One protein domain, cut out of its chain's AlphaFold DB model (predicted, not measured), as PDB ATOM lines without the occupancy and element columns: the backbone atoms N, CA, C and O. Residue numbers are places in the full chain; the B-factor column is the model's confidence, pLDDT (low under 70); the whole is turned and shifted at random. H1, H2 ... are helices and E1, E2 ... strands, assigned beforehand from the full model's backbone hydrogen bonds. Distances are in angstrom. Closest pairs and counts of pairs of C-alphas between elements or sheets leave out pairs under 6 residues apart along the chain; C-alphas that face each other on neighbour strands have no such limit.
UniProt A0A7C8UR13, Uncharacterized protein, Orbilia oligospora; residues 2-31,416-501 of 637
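Overview. This is residues 2 to 31 and 416 to 501 of the 637 residues of an uncharacterized protein of Orbilia oligospora (UniProt A0A7C8UR13). Two small antiparallel sheets of three strands each, E1 E2 E6 and E3 E5 E4, make the body, and the single helix H1 makes an arm at one side of it. The sheets come near each other at Val 432 of E2, Ile 443 of E3 and Val 471 of E5, and a tail without named elements, residues 486 to 501, runs on from E6. The printed part has 116 residues, with one named helix and six named strands in the order H1 E1 E2 E3 E4 E5 E6. The class is mixed, helices and strands, with under half of the residues, 49, in named elements. The whole is only just compact, close to loose, with a radius of gyration of the C-alphas of 15.7 A and spans of 42 by 35 by 34 A.

Along the chain. Start at Val 2 and go on to C-alpha 12 at (-44.977, 16.844, 21.467), where H1 begins; it runs to residue 25, 20.3 A away. After the cut, find C-alpha 416 at (-29.207, 40.638, 25.935), the start of E1, residues 416 to 420, 13.0 A long. E2 follows as residues 426 to 434, 24.6 A, then E3 as residues 443 to 446, E4 as 458 to 460 and E5 as 468 to 471. E6, residues 476 to 485, is 22.2 A from end to end, bends by 83 degrees at residue 482, and ends at C-alpha 485 at (-23.155, 30.185, 39.747).

Arrangement. Look first at the hairpin E1 and E2, antiparallel at 152 degrees, where N 417 and O 431 are 2.9 A apart, within hydrogen-bond range. On the other side of E2, E6 is antiparallel to it at 156 degrees, with N 430 and O 478 at 2.9 A and, past the bend, N 484 and O 427 at 2.9 A. This sheet is only just strongly twisted, its C-alphas up to 4.0 A off the best plane. In the other sheet E5 is the inner strand: N 445 of E3 and O 469 are 2.8 A apart, and in the hairpin E4 and E5, N 468 and O 460 are 2.8 A apart. Between the sheets, the closest C-alphas of E2 and E5 are those of Val 432 and Val 471, 7.4 A apart. H1 is not on either sheet; 8 of its 10 O i to N i+4 pairs are within hydrogen-bond range.

Size, cuts and confidence. The C-alphas of Phe 4 and Ser 438, the two farthest apart, are 44.8 A from each other. Residues 8 to 13, of which 12 and 13 belong to H1, stand free. Residues 32 to 415 are not printed, and C-alphas 31 and 416 are 6.2 A apart across that cut. Of the links that are printed whole, E3 to E4 is long, with 11 residues. The mean pLDDT of the printed part is 87.8; look for values under 70 at residues 487 to 501.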
ATOM      1  N   VAL A   2     -26.943  17.206  26.590       92.56
ATOM      2  CA  VAL A   2     -26.975  16.350  25.388       92.56
ATOM      3  C   VAL A   2     -28.260  15.525  25.428       92.56
ATOM      4  O   VAL A   2     -28.588  14.988  26.484       92.56
ATOM      5  N   PHE A   3     -28.970  15.437  24.301       93.62
ATOM      6  CA  PHE A   3     -30.155  14.595  24.123       93.62
ATOM      7  C   PHE A   3     -29.814  13.459  23.157       93.62
ATOM      8  O   PHE A   3     -29.366  13.714  22.043       93.62
ATOM      9  N   PHE A   4     -30.031  12.209  23.567       95.25
ATOM     10  CA  PHE A   4     -29.819  11.026  22.721       95.25
ATOM     11  C   PHE A   4     -31.101  10.659  21.953       95.25
ATOM     12  O   PHE A   4     -31.575   9.528  22.012       95.25
ATOM     13  N   THR A   5     -31.702  11.653  21.300       94.50
ATOM     14  CA  THR A   5     -32.919  11.535  20.484       94.50
ATOM     15  C   THR A   5     -32.961  12.668  19.460       94.50
ATOM     16  O   THR A   5     -32.388  13.734  19.691       94.50
ATOM     17  N   THR A   6     -33.649  12.458  18.341       93.12
ATOM     18  CA  THR A   6     -33.944  13.508  17.358       93.12
ATOM     19  C   THR A   6     -35.102  14.392  17.826       93.12
ATOM     20  O   THR A   6     -35.902  13.983  18.670       93.12
ATOM     21  N   PHE A   7     -35.182  15.601  17.267       94.19
ATOM     22  CA  PHE A   7     -36.255  16.568  17.511       94.19
ATOM     23  C   PHE A   7     -37.052  16.784  16.224       94.19
ATOM     24  O   PHE A   7     -36.469  16.822  15.141       94.19
ATOM     25  N   ALA A   8     -38.365  16.963  16.345       91.50
ATOM     26  CA  ALA A   8     -39.255  17.297  15.237       91.50
ATOM     27  C   ALA A   8     -40.360  18.262  15.692       91.50
ATOM     28  O   ALA A   8     -40.854  18.159  16.812       91.50
ATOM     29  N   GLN A   9     -40.768  19.186  14.819       85.38
ATOM     30  CA  GLN A   9     -41.751  20.231  15.148       85.38
ATOM     31  C   GLN A   9     -43.171  19.705  15.411       85.38
ATOM     32  O   GLN A   9     -43.930  20.343  16.125       85.38
ATOM     33  N   TRP A  10     -43.512  18.540  14.860       83.75
ATOM     34  CA  TRP A  10     -44.811  17.877  15.028       83.75
ATOM     35  C   TRP A  10     -44.848  16.921  16.232       83.75
ATOM     36  O   TRP A  10     -45.865  16.286  16.498       83.75
ATOM     37  N   ALA A  11     -43.722  16.757  16.934       88.88
ATOM     38  CA  ALA A  11     -43.597  15.810  18.031       88.88
ATOM     39  C   ALA A  11     -43.673  16.532  19.380       88.88
ATOM     40  O   ALA A  11     -42.753  17.256  19.765       88.88
ATOM     41  N   GLU A  12     -44.727  16.256  20.145       88.06
ATOM     42  CA  GLU A  12     -44.977  16.844  21.467       88.06
ATOM     43  C   GLU A  12     -43.793  16.709  22.434       88.06
ATOM     44  O   GLU A  12     -43.389  17.681  23.072       88.06
ATOM     45  N   ALA A  13     -43.142  15.542  22.465       90.62
ATOM     46  CA  ALA A  13     -41.944  15.334  23.276       90.62
ATOM     47  C   ALA A  13     -40.803  16.298  22.896       90.62
ATOM     48  O   ALA A  13     -40.099  16.797  23.775       90.62
ATOM     49  N   SER A  14     -40.631  16.597  21.603       94.31
ATOM     50  CA  SER A  14     -39.620  17.553  21.130       94.31
ATOM     51  C   SER A  14     -39.954  18.971  21.582       94.31
ATOM     52  O   SER A  14     -39.077  19.677  22.078       94.31
ATOM     53  N   ILE A  15     -41.225  19.366  21.467       94.00
ATOM     54  CA  ILE A  15     -41.717  20.671  21.922       94.00
ATOM     55  C   ILE A  15     -41.483  20.817  23.428       94.00
ATOM     56  O   ILE A  15     -40.887  21.799  23.861       94.00
ATOM     57  N   TYR A  16     -41.871  19.823  24.226       92.94
ATOM     58  CA  TYR A  16     -41.646  19.832  25.669       92.94
ATOM     59  C   TYR A  16     -40.153  19.943  26.024       92.94
ATOM     60  O   TYR A  16     -39.754  20.792  26.824       92.94
ATOM     61  N   MET A  17     -39.301  19.135  25.383       94.62
ATOM     62  CA  MET A  17     -37.852  19.161  25.605       94.62
ATOM     63  C   MET A  17     -37.204  20.489  25.193       94.62
ATOM     64  O   MET A  17     -36.191  20.869  25.792       94.62
ATOM     65  N   ASN A  18     -37.783  21.226  24.236       95.19
ATOM     66  CA  ASN A  18     -37.289  22.552  23.864       95.19
ATOM     67  C   ASN A  18     -37.276  23.516  25.052       95.19
ATOM     68  O   ASN A  18     -36.293  24.225  25.267       95.19
ATOM     69  N   HIS A  19     -38.298  23.467  25.904       95.06
ATOM     70  CA  HIS A  19     -38.366  24.317  27.094       95.06
ATOM     71  C   HIS A  19     -37.266  24.015  28.114       95.06
ATOM     72  O   HIS A  19     -36.807  24.917  28.816       95.06
ATOM     73  N   ILE A  20     -36.801  22.765  28.175       94.88
ATOM     74  CA  ILE A  20     -35.737  22.339  29.091       94.88
ATOM     75  C   ILE A  20     -34.396  22.911  28.638       94.88
ATOM     76  O   ILE A  20     -33.695  23.559  29.423       94.88
ATOM     77  N   TRP A  21     -34.022  22.671  27.378       94.56
ATOM     78  CA  TRP A  21     -32.698  23.066  26.908       94.56
ATOM     79  C   TRP A  21     -32.588  24.573  26.717       94.56
ATOM     80  O   TRP A  21     -31.532  25.113  27.034       94.56
ATOM     81  N   ILE A  22     -33.657  25.259  26.290       95.19
ATOM     82  CA  ILE A  22     -33.681  26.725  26.191       95.19
ATOM     83  C   ILE A  22     -33.442  27.322  27.578       95.19
ATOM     84  O   ILE A  22     -32.507  28.098  27.768       95.19
ATOM     85  N   ASN A  23     -34.205  26.900  28.590       93.31
ATOM     86  CA  ASN A  23     -34.023  27.415  29.945       93.31
ATOM     87  C   ASN A  23     -32.617  27.123  30.502       93.31
ATOM     88  O   ASN A  23     -31.991  27.992  31.113       93.31
ATOM     89  N   TRP A  24     -32.081  25.924  30.247       93.19
ATOM     90  CA  TRP A  24     -30.721  25.556  30.645       93.19
ATOM     91  C   TRP A  24     -29.645  26.388  29.932       93.19
ATOM     92  O   TRP A  24     -28.712  26.867  30.582       93.19
ATOM     93  N   ALA A  25     -29.768  26.572  28.617       92.94
ATOM     94  CA  ALA A  25     -28.800  27.295  27.796       92.94
ATOM     95  C   ALA A  25     -28.744  28.775  28.183       92.94
ATOM     96  O   ALA A  25     -27.656  29.320  28.351       92.94
ATOM     97  N   PHE A  26     -29.905  29.386  28.422       94.38
ATOM     98  CA  PHE A  26     -30.025  30.788  28.818       94.38
ATOM     99  C   PHE A  26     -29.886  31.024  30.331       94.38
ATOM    100  O   PHE A  26     -29.977  32.162  30.792       94.38
ATOM    101  N   ARG A  27     -29.669  29.967  31.129       93.69
ATOM    102  CA  ARG A  27     -29.605  30.030  32.604       93.69
ATOM    103  C   ARG A  27     -30.809  30.754  33.226       93.69
ATOM    104  O   ARG A  27     -30.683  31.375  34.277       93.69
ATOM    105  N   GLY A  28     -31.960  30.683  32.562       92.44
ATOM    106  CA  GLY A  28     -33.194  31.372  32.933       92.44
ATOM    107  C   GLY A  28     -33.242  32.881  32.665       92.44
ATOM    108  O   GLY A  28     -34.269  33.479  32.961       92.44
ATOM    109  N   ILE A  29     -32.194  33.500  32.098       96.81
ATOM    110  CA  ILE A  29     -32.236  34.880  31.578       96.81
ATOM    111  C   ILE A  29     -32.584  34.805  30.090       96.81
ATOM    112  O   ILE A  29     -31.699  34.740  29.234       96.81
ATOM    113  N   ILE A  30     -33.876  34.750  29.786       96.12
ATOM    114  CA  ILE A  30     -34.375  34.516  28.430       96.12
ATOM    115  C   ILE A  30     -34.769  35.855  27.797       96.12
ATOM    116  O   ILE A  30     -35.607  36.562  28.358       96.12
ATOM    117  N   PRO A  31     -34.204  36.209  26.627       95.00
ATOM    118  CA  PRO A  31     -34.539  37.433  25.915       95.00
ATOM    119  C   PRO A  31     -35.881  37.259  25.185       95.00
ATOM    120  O   PRO A  31     -35.956  36.986  23.989       95.00
ATOM    121  N   VAL A 416     -29.380  40.833  24.494       97.12
ATOM    122  CA  VAL A 416     -29.207  40.638  25.935       97.12
ATOM    123  C   VAL A 416     -27.853  39.992  26.176       97.12
ATOM    124  O   VAL A 416     -27.593  38.888  25.702       97.12
ATOM    125  N   ALA A 417     -26.990  40.680  26.918       96.69
ATOM    126  CA  ALA A 417     -25.646  40.221  27.249       96.69
ATOM    127  C   ALA A 417     -25.523  39.957  28.751       96.69
ATOM    128  O   ALA A 417     -25.976  40.760  29.560       96.69
ATOM    129  N   TRP A 418     -24.896  38.849  29.144       96.44
ATOM    130  CA  TRP A 418     -24.623  38.572  30.555       96.44
ATOM    131  C   TRP A 418     -23.450  39.390  31.079       96.44
ATOM    132  O   TRP A 418     -22.425  39.539  30.415       96.44
ATOM    133  N   THR A 419     -23.569  39.812  32.331       96.44
ATOM    134  CA  THR A 419     -22.461  40.343  33.120       96.44
ATOM    135  C   THR A 419     -21.954  39.233  34.028       96.44
ATOM    136  O   THR A 419     -22.727  38.669  34.805       96.44
ATOM    137  N   THR A 420     -20.665  38.907  33.950       95.00
ATOM    138  CA  THR A 420     -20.039  37.885  34.800       95.00
ATOM    139  C   THR A 420     -19.206  38.504  35.918       95.00
ATOM    140  O   THR A 420     -18.734  39.637  35.814       95.00
ATOM    141  N   SER A 421     -18.985  37.748  36.993       93.69
ATOM    142  CA  SER A 421     -17.957  38.061  37.986       93.69
ATOM    143  C   SER A 421     -16.568  38.109  37.337       93.69
ATOM    144  O   SER A 421     -16.341  37.525  36.275       93.69
ATOM    145  N   SER A 422     -15.622  38.801  37.974       90.38
ATOM    146  CA  SER A 422     -14.256  38.980  37.459       90.38
ATOM    147  C   SER A 422     -13.494  37.665  37.253       90.38
ATOM    148  O   SER A 422     -12.634  37.580  36.382       90.38
ATOM    149  N   ASP A 423     -13.818  36.633  38.030       87.75
ATOM    150  CA  ASP A 423     -13.277  35.277  37.902       87.75
ATOM    151  C   ASP A 423     -14.041  34.399  36.889       87.75
ATOM    152  O   ASP A 423     -13.636  33.265  36.625       87.75
ATOM    153  N   GLY A 424     -15.141  34.906  36.319       87.12
ATOM    154  CA  GLY A 424     -16.023  34.185  35.401       87.12
ATOM    155  C   GLY A 424     -16.845  33.067  36.052       87.12
ATOM    156  O   GLY A 424     -17.480  32.290  35.342       87.12
ATOM    157  N   ALA A 425     -16.842  32.953  37.384       89.44
ATOM    158  CA  ALA A 425     -17.496  31.861  38.100       89.44
ATOM    159  C   ALA A 425     -19.007  32.069  38.300       89.44
ATOM    160  O   ALA A 425     -19.703  31.165  38.769       89.44
ATOM    161  N   SER A 426     -19.544  33.258  38.023       94.31
ATOM    162  CA  SER A 426     -20.968  33.562  38.197       94.31
ATOM    163  C   SER A 426     -21.467  34.615  37.213       94.31
ATOM    164  O   SER A 426     -20.730  35.526  36.849       94.31
ATOM    165  N   ILE A 427     -22.742  34.524  36.838       96.69
ATOM    166  CA  ILE A 427     -23.487  35.600  36.177       96.69
ATOM    167  C   ILE A 427     -24.036  36.507  37.278       96.69
ATOM    168  O   ILE A 427     -24.811  36.065  38.126       96.69
ATOM    169  N   THR A 428     -23.609  37.762  37.296       97.50
ATOM    170  CA  THR A 428     -23.974  38.763  38.310       97.50
ATOM    171  C   THR A 428     -25.058  39.721  37.826       97.50
ATOM    172  O   THR A 428     -25.662  40.423  38.634       97.50
ATOM    173  N   GLY A 429     -25.330  39.747  36.522       97.81
ATOM    174  CA  GLY A 429     -26.272  40.667  35.907       97.81
ATOM    175  C   GLY A 429     -26.446  40.414  34.418       97.81
ATOM    176  O   GLY A 429     -25.929  39.435  33.875       97.81
ATOM    177  N   PHE A 430     -27.160  41.314  33.758       98.44
ATOM    178  CA  PHE A 430     -27.310  41.335  32.309       98.44
ATOM    179  C   PHE A 430     -27.592  42.754  31.813       98.44
ATOM    180  O   PHE A 430     -28.129  43.578  32.550       98.44
ATOM    181  N   THR A 431     -27.260  43.028  30.559       98.56
ATOM    182  CA  THR A 431     -27.556  44.285  29.871       98.56
ATOM    183  C   THR A 431     -28.512  44.012  28.727       98.56
ATOM    184  O   THR A 431     -28.270  43.106  27.934       98.56
ATOM    185  N   VAL A 432     -29.585  44.793  28.657       98.31
ATOM    186  CA  VAL A 432     -30.533  44.802  27.541       98.31
ATOM    187  C   VAL A 432     -30.240  46.022  26.689       98.31
ATOM    188  O   VAL A 432     -30.169  47.136  27.213       98.31
ATOM    189  N   ASP A 433     -30.078  45.808  25.392       97.38
ATOM    190  CA  ASP A 433     -29.763  46.856  24.430       97.38
ATOM    191  C   ASP A 433     -30.642  46.746  23.179       97.38
ATOM    192  O   ASP A 433     -31.246  45.703  22.920       97.38
ATOM    193  N   SER A 434     -30.700  47.828  22.410       97.00
ATOM    194  CA  SER A 434     -31.416  47.954  21.142       97.00
ATOM    195  C   SER A 434     -30.489  48.637  20.148       97.00
ATOM    196  O   SER A 434     -30.141  49.803  20.331       97.00
ATOM    197  N   SER A 435     -30.091  47.941  19.078       95.56
ATOM    198  CA  SER A 435     -29.222  48.553  18.065       95.56
ATOM    199  C   SER A 435     -29.923  49.676  17.294       95.56
ATOM    200  O   SER A 435     -29.262  50.523  16.696       95.56
ATOM    201  N   ASN A 436     -31.259  49.694  17.295       95.50
ATOM    202  CA  ASN A 436     -32.039  50.806  16.777       95.50
ATOM    203  C   ASN A 436     -32.255  51.864  17.869       95.50
ATOM    204  O   ASN A 436     -33.064  51.677  18.778       95.50
ATOM    205  N   SER A 437     -31.577  53.007  17.743       91.62
ATOM    206  CA  SER A 437     -31.699  54.142  18.671       91.62
ATOM    207  C   SER A 437     -33.057  54.853  18.624       91.62
ATOM    208  O   SER A 437     -33.362  55.631  19.524       91.62
ATOM    209  N   SER A 438     -33.871  54.599  17.593       92.81
ATOM    210  CA  SER A 438     -35.232  55.141  17.462       92.81
ATOM    211  C   SER A 438     -36.305  54.204  18.024       92.81
ATOM    212  O   SER A 438     -37.482  54.557  18.030       92.81
ATOM    213  N   TRP A 439     -35.931  53.003  18.476       95.25
ATOM    214  CA  TRP A 439     -36.872  52.063  19.073       95.25
ATOM    215  C   TRP A 439     -37.382  52.588  20.421       95.25
ATOM    216  O   TRP A 439     -36.601  52.876  21.328       95.25
ATOM    217  N   SER A 440     -38.704  52.681  20.560       93.25
ATOM    218  CA  SER A 440     -39.379  53.163  21.774       93.25
ATOM    219  C   SER A 440     -40.287  52.119  22.433       93.25
ATOM    220  O   SER A 440     -40.951  52.428  23.421       93.25
ATOM    221  N   GLY A 441     -40.371  50.911  21.869       95.19
ATOM    222  CA  GLY A 441     -41.166  49.821  22.432       95.19
ATOM    223  C   GLY A 441     -40.442  49.086  23.562       95.19
ATOM    224  O   GLY A 441     -39.281  49.349  23.879       95.19
ATOM    225  N   GLU A 442     -41.127  48.120  24.166       96.88
ATOM    226  CA  GLU A 442     -40.565  47.327  25.259       96.88
ATOM    227  C   GLU A 442     -39.908  46.032  24.760       96.88
ATOM    228  O   GLU A 442     -40.403  45.365  23.848       96.88
ATOM    229  N   ILE A 443     -38.804  45.643  25.402       98.19
ATOM    230  CA  ILE A 443     -38.139  44.352  25.203       98.19
ATOM    231  C   ILE A 443     -38.365  43.500  26.462       98.19
ATOM    232  O   ILE A 443     -37.883  43.877  27.538       98.19
ATOM    233  N   PRO A 444     -39.111  42.381  26.366       98.00
ATOM    234  CA  PRO A 444     -39.309  41.480  27.489       98.00
ATOM    235  C   PRO A 444     -38.053  40.643  27.738       98.00
ATOM    236  O   PRO A 444     -37.475  40.085  26.806       98.00
ATOM    237  N   VAL A 445     -37.658  40.518  29.002       98.31
ATOM    238  CA  VAL A 445     -36.611  39.602  29.457       98.31
ATOM    239  C   VAL A 445     -37.120  38.842  30.670       98.31
ATOM    240  O   VAL A 445     -37.299  39.413  31.748       98.31
ATOM    241  N   MET A 446     -37.361  37.548  30.497       97.69
ATOM    242  CA  MET A 446     -37.692  36.641  31.586       97.69
ATOM    243  C   MET A 446     -36.433  36.352  32.411       97.69
ATOM    244  O   MET A 446     -35.367  36.103  31.845       97.69
ATOM    245  N   ILE A 447     -36.544  36.412  33.739       97.31
ATOM    246  CA  ILE A 447     -35.417  36.308  34.673       97.31
ATOM    247  C   ILE A 447     -35.639  35.197  35.711       97.31
ATOM    248  O   ILE A 447     -36.769  34.981  36.148       97.31
ATOM    249  N   PRO A 448     -34.573  34.512  36.173       93.94
ATOM    250  CA  PRO A 448     -34.689  33.374  37.089       93.94
ATOM    251  C   PRO A 448     -34.840  33.782  38.564       93.94
ATOM    252  O   PRO A 448     -34.933  32.926  39.440       93.94
ATOM    253  N   GLY A 449     -34.811  35.081  38.853       93.75
ATOM    254  CA  GLY A 449     -34.908  35.655  40.187       93.75
ATOM    255  C   GLY A 449     -34.802  37.174  40.123       93.75
ATOM    256  O   GLY A 449     -34.598  37.741  39.054       93.75
ATOM    257  N   ASP A 450     -34.930  37.833  41.267       96.12
ATOM    258  CA  ASP A 450     -34.999  39.290  41.344       96.12
ATOM    259  C   ASP A 450     -33.724  40.020  40.889       96.12
ATOM    260  O   ASP A 450     -32.593  39.574  41.112       96.12
ATOM    261  N   VAL A 451     -33.919  41.242  40.394       98.06
ATOM    262  CA  VAL A 451     -32.861  42.246  40.218       98.06
ATOM    263  C   VAL A 451     -32.803  43.203  41.410       98.06
ATOM    264  O   VAL A 451     -33.796  43.419  42.106       98.06
ATOM    265  N   VAL A 452     -31.633  43.787  41.668       98.06
ATOM    266  CA  VAL A 452     -31.415  44.737  42.774       98.06
ATOM    267  C   VAL A 452     -32.263  46.001  42.598       98.06
ATOM    268  O   VAL A 452     -32.806  46.518  43.570       98.06
ATOM    269  N   ASN A 453     -32.396  46.485  41.360       97.19
ATOM    270  CA  ASN A 453     -33.182  47.661  41.003       97.19
ATOM    271  C   ASN A 453     -33.843  47.441  39.634       97.19
ATOM    272  O   ASN A 453     -33.202  46.934  38.717       97.19
ATOM    273  N   LEU A 454     -35.113  47.831  39.503       97.00
ATOM    274  CA  LEU A 454     -35.884  47.713  38.265       97.00
ATOM    275  C   LEU A 454     -35.526  48.775  37.219       97.00
ATOM    276  O   LEU A 454     -35.892  48.618  36.063       97.00
ATOM    277  N   LEU A 455     -34.846  49.865  37.596       96.88
ATOM    278  CA  LEU A 455     -34.359  50.899  36.665       96.88
ATOM    279  C   LEU A 455     -35.444  51.456  35.714       96.88
ATOM    280  O   LEU A 455     -35.160  51.894  34.602       96.88
ATOM    281  N   GLY A 456     -36.698  51.465  36.172       95.00
ATOM    282  CA  GLY A 456     -37.858  51.919  35.401       95.00
ATOM    283  C   GLY A 456     -38.503  50.862  34.498       95.00
ATOM    284  O   GLY A 456     -39.531  51.163  33.903       95.00
ATOM    285  N   ALA A 457     -37.961  49.644  34.417       97.50
ATOM    286  CA  ALA A 457     -38.646  48.521  33.783       97.50
ATOM    287  C   ALA A 457     -39.867  48.108  34.615       97.50
ATOM    288  O   ALA A 457     -39.777  47.958  35.839       97.50
ATOM    289  N   ARG A 458     -41.010  47.887  33.958       97.12
ATOM    290  CA  ARG A 458     -42.156  47.244  34.614       97.12
ATOM    291  C   ARG A 458     -41.916  45.738  34.702       97.12
ATOM    292  O   ARG A 458     -41.145  45.172  33.926       97.12
ATOM    293  N   THR A 459     -42.603  45.084  35.628       96.44
ATOM    294  CA  THR A 459     -42.535  43.628  35.796       96.44
ATOM    295  C   THR A 459     -43.893  42.993  35.547       96.44
ATOM    296  O   THR A 459     -44.927  43.616  35.786       96.44
ATOM    297  N   SER A 460     -43.893  41.762  35.050       94.81
ATOM    298  CA  SER A 460     -45.076  40.903  35.015       94.81
ATOM    299  C   SER A 460     -44.703  39.501  35.471       94.81
ATOM    300  O   SER A 460     -43.683  38.964  35.037       94.81
ATOM    301  N   GLN A 461     -45.544  38.905  36.308       94.44
ATOM    302  CA  GLN A 461     -45.412  37.526  36.756       94.44
ATOM    303  C   GLN A 461     -46.814  36.950  36.944       94.44
ATOM    304  O   GLN A 461     -47.617  37.515  37.685       94.44
ATOM    305  N   TYR A 462     -47.105  35.845  36.266       93.88
ATOM    306  CA  TYR A 462     -48.373  35.138  36.399       93.88
ATOM    307  C   TYR A 462     -48.131  33.882  37.232       93.88
ATOM    308  O   TYR A 462     -47.294  33.054  36.882       93.88
ATOM    309  N   GLY A 463     -48.815  33.770  38.372       92.62
ATOM    310  CA  GLY A 463     -48.682  32.635  39.288       92.62
ATOM    311  C   GLY A 463     -47.238  32.240  39.587       92.62
ATOM    312  O   GLY A 463     -46.512  32.990  40.232       92.62
ATOM    313  N   THR A 464     -46.840  31.046  39.139       89.62
ATOM    314  CA  THR A 464     -45.508  30.470  39.389       89.62
ATOM    315  C   THR A 464     -44.510  30.666  38.248       89.62
ATOM    316  O   THR A 464     -43.414  30.109  38.312       89.62
ATOM    317  N   ASP A 465     -44.856  31.413  37.195       91.94
ATOM    318  CA  ASP A 465     -43.898  31.713  36.129       91.94
ATOM    319  C   ASP A 465     -42.719  32.546  36.649       91.94
ATOM    320  O   ASP A 465     -42.865  33.293  37.623       91.94
ATOM    321  N   PRO A 466     -41.538  32.457  36.012       94.00
ATOM    322  CA  PRO A 466     -40.469  33.406  36.276       94.00
ATOM    323  C   PRO A 466     -40.905  34.828  35.899       94.00
ATOM    324  O   PRO A 466     -41.633  35.044  34.926       94.00
ATOM    325  N   SER A 467     -40.437  35.817  36.655       95.81
ATOM    326  CA  SER A 467     -40.742  37.221  36.382       95.81
ATOM    327  C   SER A 467     -40.216  37.643  35.011       95.81
ATOM    328  O   SER A 467     -39.115  37.274  34.611       95.81
ATOM    329  N   THR A 468     -40.978  38.468  34.302       97.81
ATOM    330  CA  THR A 468     -40.545  39.133  33.067       97.81
ATOM    331  C   THR A 468     -40.348  40.616  33.335       97.81
ATOM    332  O   THR A 468     -41.263  41.287  33.817       97.81
ATOM    333  N   LEU A 469     -39.163  41.137  33.015       98.25
ATOM    334  CA  LEU A 469     -38.907  42.573  32.948       98.25
ATOM    335  C   LEU A 469     -39.274  43.085  31.564       98.25
ATOM    336  O   LEU A 469     -38.863  42.499  30.569       98.25
ATOM    337  N   TRP A 470     -39.973  44.206  31.498       98.12
ATOM    338  CA  TRP A 470     -40.247  44.905  30.249       98.12
ATOM    339  C   TRP A 470     -39.416  46.176  30.222       98.12
ATOM    340  O   TRP A 470     -39.696  47.147  30.931       98.12
ATOM    341  N   VAL A 471     -38.326  46.117  29.467       98.25
ATOM    342  CA  VAL A 471     -37.316  47.172  29.414       98.25
ATOM    343  C   VAL A 471     -37.684  48.144  28.305       98.25
ATOM    344  O   VAL A 471     -37.960  47.705  27.196       98.25
ATOM    345  N   SER A 472     -37.687  49.445  28.594       96.69
ATOM    346  CA  SER A 472     -38.062  50.517  27.651       96.69
ATOM    347  C   SER A 472     -36.971  51.574  27.453       96.69
ATOM    348  O   SER A 472     -37.164  52.553  26.737       96.69
ATOM    349  N   LYS A 473     -35.820  51.406  28.112       95.38
ATOM    350  CA  LYS A 473     -34.656  52.292  28.009       95.38
ATOM    351  C   LYS A 473     -33.439  51.458  27.650       95.38
ATOM    352  O   LYS A 473     -33.218  50.416  28.268       95.38
ATOM    353  N   PHE A 474     -32.648  51.922  26.691       95.56
ATOM    354  CA  PHE A 474     -31.531  51.153  26.146       95.56
ATOM    355  C   PHE A 474     -30.270  52.024  26.020       95.56
ATOM    356  O   PHE A 474     -30.387  53.182  25.611       95.56
ATOM    357  N   PRO A 475     -29.084  51.500  26.381       96.38
ATOM    358  CA  PRO A 475     -28.878  50.237  27.092       96.38
ATOM    359  C   PRO A 475     -29.300  50.344  28.571       96.38
ATOM    360  O   PRO A 475     -29.127  51.387  29.202       96.38
ATOM    361  N   THR A 476     -29.804  49.253  29.153       97.94
ATOM    362  CA  THR A 476     -30.044  49.148  30.604       97.94
ATOM    363  C   THR A 476     -29.378  47.902  31.173       97.94
ATOM    364  O   THR A 476     -29.629  46.790  30.715       97.94
ATOM    365  N   SER A 477     -28.555  48.089  32.207       98.38
ATOM    366  CA  SER A 477     -27.831  47.017  32.896       98.38
ATOM    367  C   SER A 477     -28.460  46.701  34.247       98.38
ATOM    368  O   SER A 477     -28.499  47.548  35.136       98.38
ATOM    369  N   PHE A 478     -28.895  45.461  34.421       98.56
ATOM    370  CA  PHE A 478     -29.496  44.946  35.642       98.56
ATOM    371  C   PHE A 478     -28.501  44.093  36.423       98.56
ATOM    372  O   PHE A 478     -27.831  43.226  35.866       98.56
ATOM    373  N   GLN A 479     -28.448  44.295  37.739       98.44
ATOM    374  CA  GLN A 479     -27.725  43.419  38.660       98.44
ATOM    375  C   GLN A 479     -28.704  42.430  39.294       98.44
ATOM    376  O   GLN A 479     -29.739  42.845  39.816       98.44
ATOM    377  N   LEU A 480     -28.376  41.139  39.292       98.00
ATOM    378  CA  LEU A 480     -29.168  40.114  39.974       98.00
ATOM    379  C   LEU A 480     -28.969  40.218  41.489       98.00
ATOM    380  O   LEU A 480     -27.836  40.353  41.957       98.00
ATOM    381  N   LYS A 481     -30.049  40.095  42.273       97.62
ATOM    382  CA  LYS A 481     -29.942  39.994  43.742       97.62
ATOM    383  C   LYS A 481     -29.173  38.742  44.154       97.62
ATOM    384  O   LYS A 481     -28.426  38.761  45.128       97.62
ATOM    385  N   THR A 482     -29.354  37.655  43.409       96.88
ATOM    386  CA  THR A 482     -28.657  36.388  43.626       96.88
ATOM    387  C   THR A 482     -27.896  36.010  42.357       96.88
ATOM    388  O   THR A 482     -28.524  35.618  41.375       96.88
ATOM    389  N   PRO A 483     -26.554  36.126  42.349       96.12
ATOM    390  CA  PRO A 483     -25.743  35.702  41.213       96.12
ATOM    391  C   PRO A 483     -25.929  34.217  40.880       96.12
ATOM    392  O   PRO A 483     -25.980  33.365  41.771       96.12
ATOM    393  N   ILE A 484     -25.974  33.893  39.588       95.31
ATOM    394  CA  ILE A 484     -26.124  32.521  39.095       95.31
ATOM    395  C   ILE A 484     -24.734  31.900  38.984       95.31
ATOM    396  O   ILE A 484     -23.925  32.319  38.157       95.31
ATOM    397  N   LYS A 485     -24.447  30.881  39.794       92.19
ATOM    398  CA  LYS A 485     -23.155  30.185  39.747       92.19
ATOM    399  C   LYS A 485     -22.989  29.399  38.445       92.19
ATOM    400  O   LYS A 485     -23.891  28.688  38.008       92.19
ATOM    401  N   ILE A 486     -21.795  29.464  37.870       85.75
ATOM    402  CA  ILE A 486     -21.359  28.633  36.752       85.75
ATOM    403  C   ILE A 486     -20.340  27.639  37.326       85.75
ATOM    404  O   ILE A 486     -19.206  28.006  37.617       85.75
ATOM    405  N   GLN A 487     -20.735  26.383  37.559       63.19
ATOM    406  CA  GLN A 487     -19.761  25.344  37.914       63.19
ATOM    407  C   GLN A 487     -19.023  24.873  36.650       63.19
ATOM    408  O   GLN A 487     -19.667  24.405  35.715       63.19
ATOM    409  N   GLY A 488     -17.686  24.951  36.662       52.16
ATOM    410  CA  GLY A 488     -16.801  24.304  35.684       52.16
ATOM    411  C   GLY A 488     -16.408  25.159  34.471       52.16
ATOM    412  O   GLY A 488     -17.243  25.467  33.630       52.16
ATOM    413  N   THR A 489     -15.101  25.441  34.391       42.28
ATOM    414  CA  THR A 489     -14.314  26.035  33.287       42.28
ATOM    415  C   THR A 489     -14.684  27.466  32.877       42.28
ATOM    416  O   THR A 489     -15.800  27.750  32.460       42.28
ATOM    417  N   LYS A 490     -13.694  28.370  32.978       41.56
ATOM    418  CA  LYS A 490     -13.754  29.783  32.571       41.56
ATOM    419  C   LYS A 490     -14.547  29.954  31.271       41.56
ATOM    420  O   LYS A 490     -14.143  29.437  30.230       41.56
ATOM    421  N   VAL A 491     -15.640  30.709  31.337       43.38
ATOM    422  CA  VAL A 491     -16.343  31.191  30.149       43.38
ATOM    423  C   VAL A 491     -15.418  32.199  29.474       43.38
ATOM    424  O   VAL A 491     -15.246  33.313  29.964       43.38
ATOM    425  N   ASN A 492     -14.777  31.806  28.371       43.62
ATOM    426  CA  ASN A 492     -14.282  32.797  27.424       43.62
ATOM    427  C   ASN A 492     -15.506  33.564  26.929       43.62
ATOM    428  O   ASN A 492     -16.484  32.957  26.496       43.62
ATOM    429  N   VAL A 493     -15.459  34.885  27.064       44.53
ATOM    430  CA  VAL A 493     -16.522  35.799  26.659       44.53
ATOM    431  C   VAL A 493     -16.734  35.658  25.151       44.53
ATOM    432  O   VAL A 493     -16.056  36.296  24.355       44.53
ATOM    433  N   THR A 494     -17.661  34.798  24.747       41.25
ATOM    434  CA  THR A 494     -18.290  34.872  23.431       41.25
ATOM    435  C   THR A 494     -19.626  35.553  23.637       41.25
ATOM    436  O   THR A 494     -20.548  34.973  24.212       41.25
ATOM    437  N   SER A 495     -19.704  36.810  23.215       40.91
ATOM    438  CA  SER A 495     -20.958  37.524  23.026       40.91
ATOM    439  C   SER A 495     -21.903  36.650  22.201       40.91
ATOM    440  O   SER A 495     -21.614  36.311  21.054       40.91
ATOM    441  N   ALA A 496     -23.041  36.269  22.778       38.38
ATOM    442  CA  ALA A 496     -24.142  35.727  21.998       38.38
ATOM    443  C   ALA A 496     -24.817  36.906  21.284       38.38
ATOM    444  O   ALA A 496     -25.796  37.469  21.766       38.38
ATOM    445  N   ALA A 497     -24.256  37.321  20.151       33.94
ATOM    446  CA  ALA A 497     -25.001  38.123  19.196       33.94
ATOM    447  C   ALA A 497     -26.023  37.189  18.540       33.94
ATOM    448  O   ALA A 497     -25.703  36.473  17.594       33.94
ATOM    449  N   ILE A 498     -27.251  37.157  19.057       34.41
ATOM    450  CA  ILE A 498     -28.371  36.616  18.289       34.41
ATOM    451  C   ILE A 498     -28.711  37.688  17.259       34.41
ATOM    452  O   ILE A 498     -29.535  38.563  17.488       34.41
ATOM    453  N   SER A 499     -27.997  37.661  16.137       32.22
ATOM    454  CA  SER A 499     -28.387  38.413  14.957       32.22
ATOM    455  C   SER A 499     -29.324  37.522  14.155       32.22
ATOM    456  O   SER A 499     -28.884  36.638  13.421       32.22
ATOM    457  N   LEU A 500     -30.631  37.724  14.322       30.44
ATOM    458  CA  LEU A 500     -31.606  37.289  13.328       30.44
ATOM    459  C   LEU A 500     -31.388  38.168  12.094       30.44
ATOM    460  O   LEU A 500     -32.009  39.211  11.925       30.44
ATOM    461  N   THR A 501     -30.436  37.780  11.249       27.16
ATOM    462  CA  THR A 501     -30.274  38.362   9.918       27.16
ATOM    463  C   THR A 501     -31.332  37.754   9.011       27.16
ATOM    464  O   THR A 501     -31.056  36.904   8.173       27.16
TER     465      THR A 501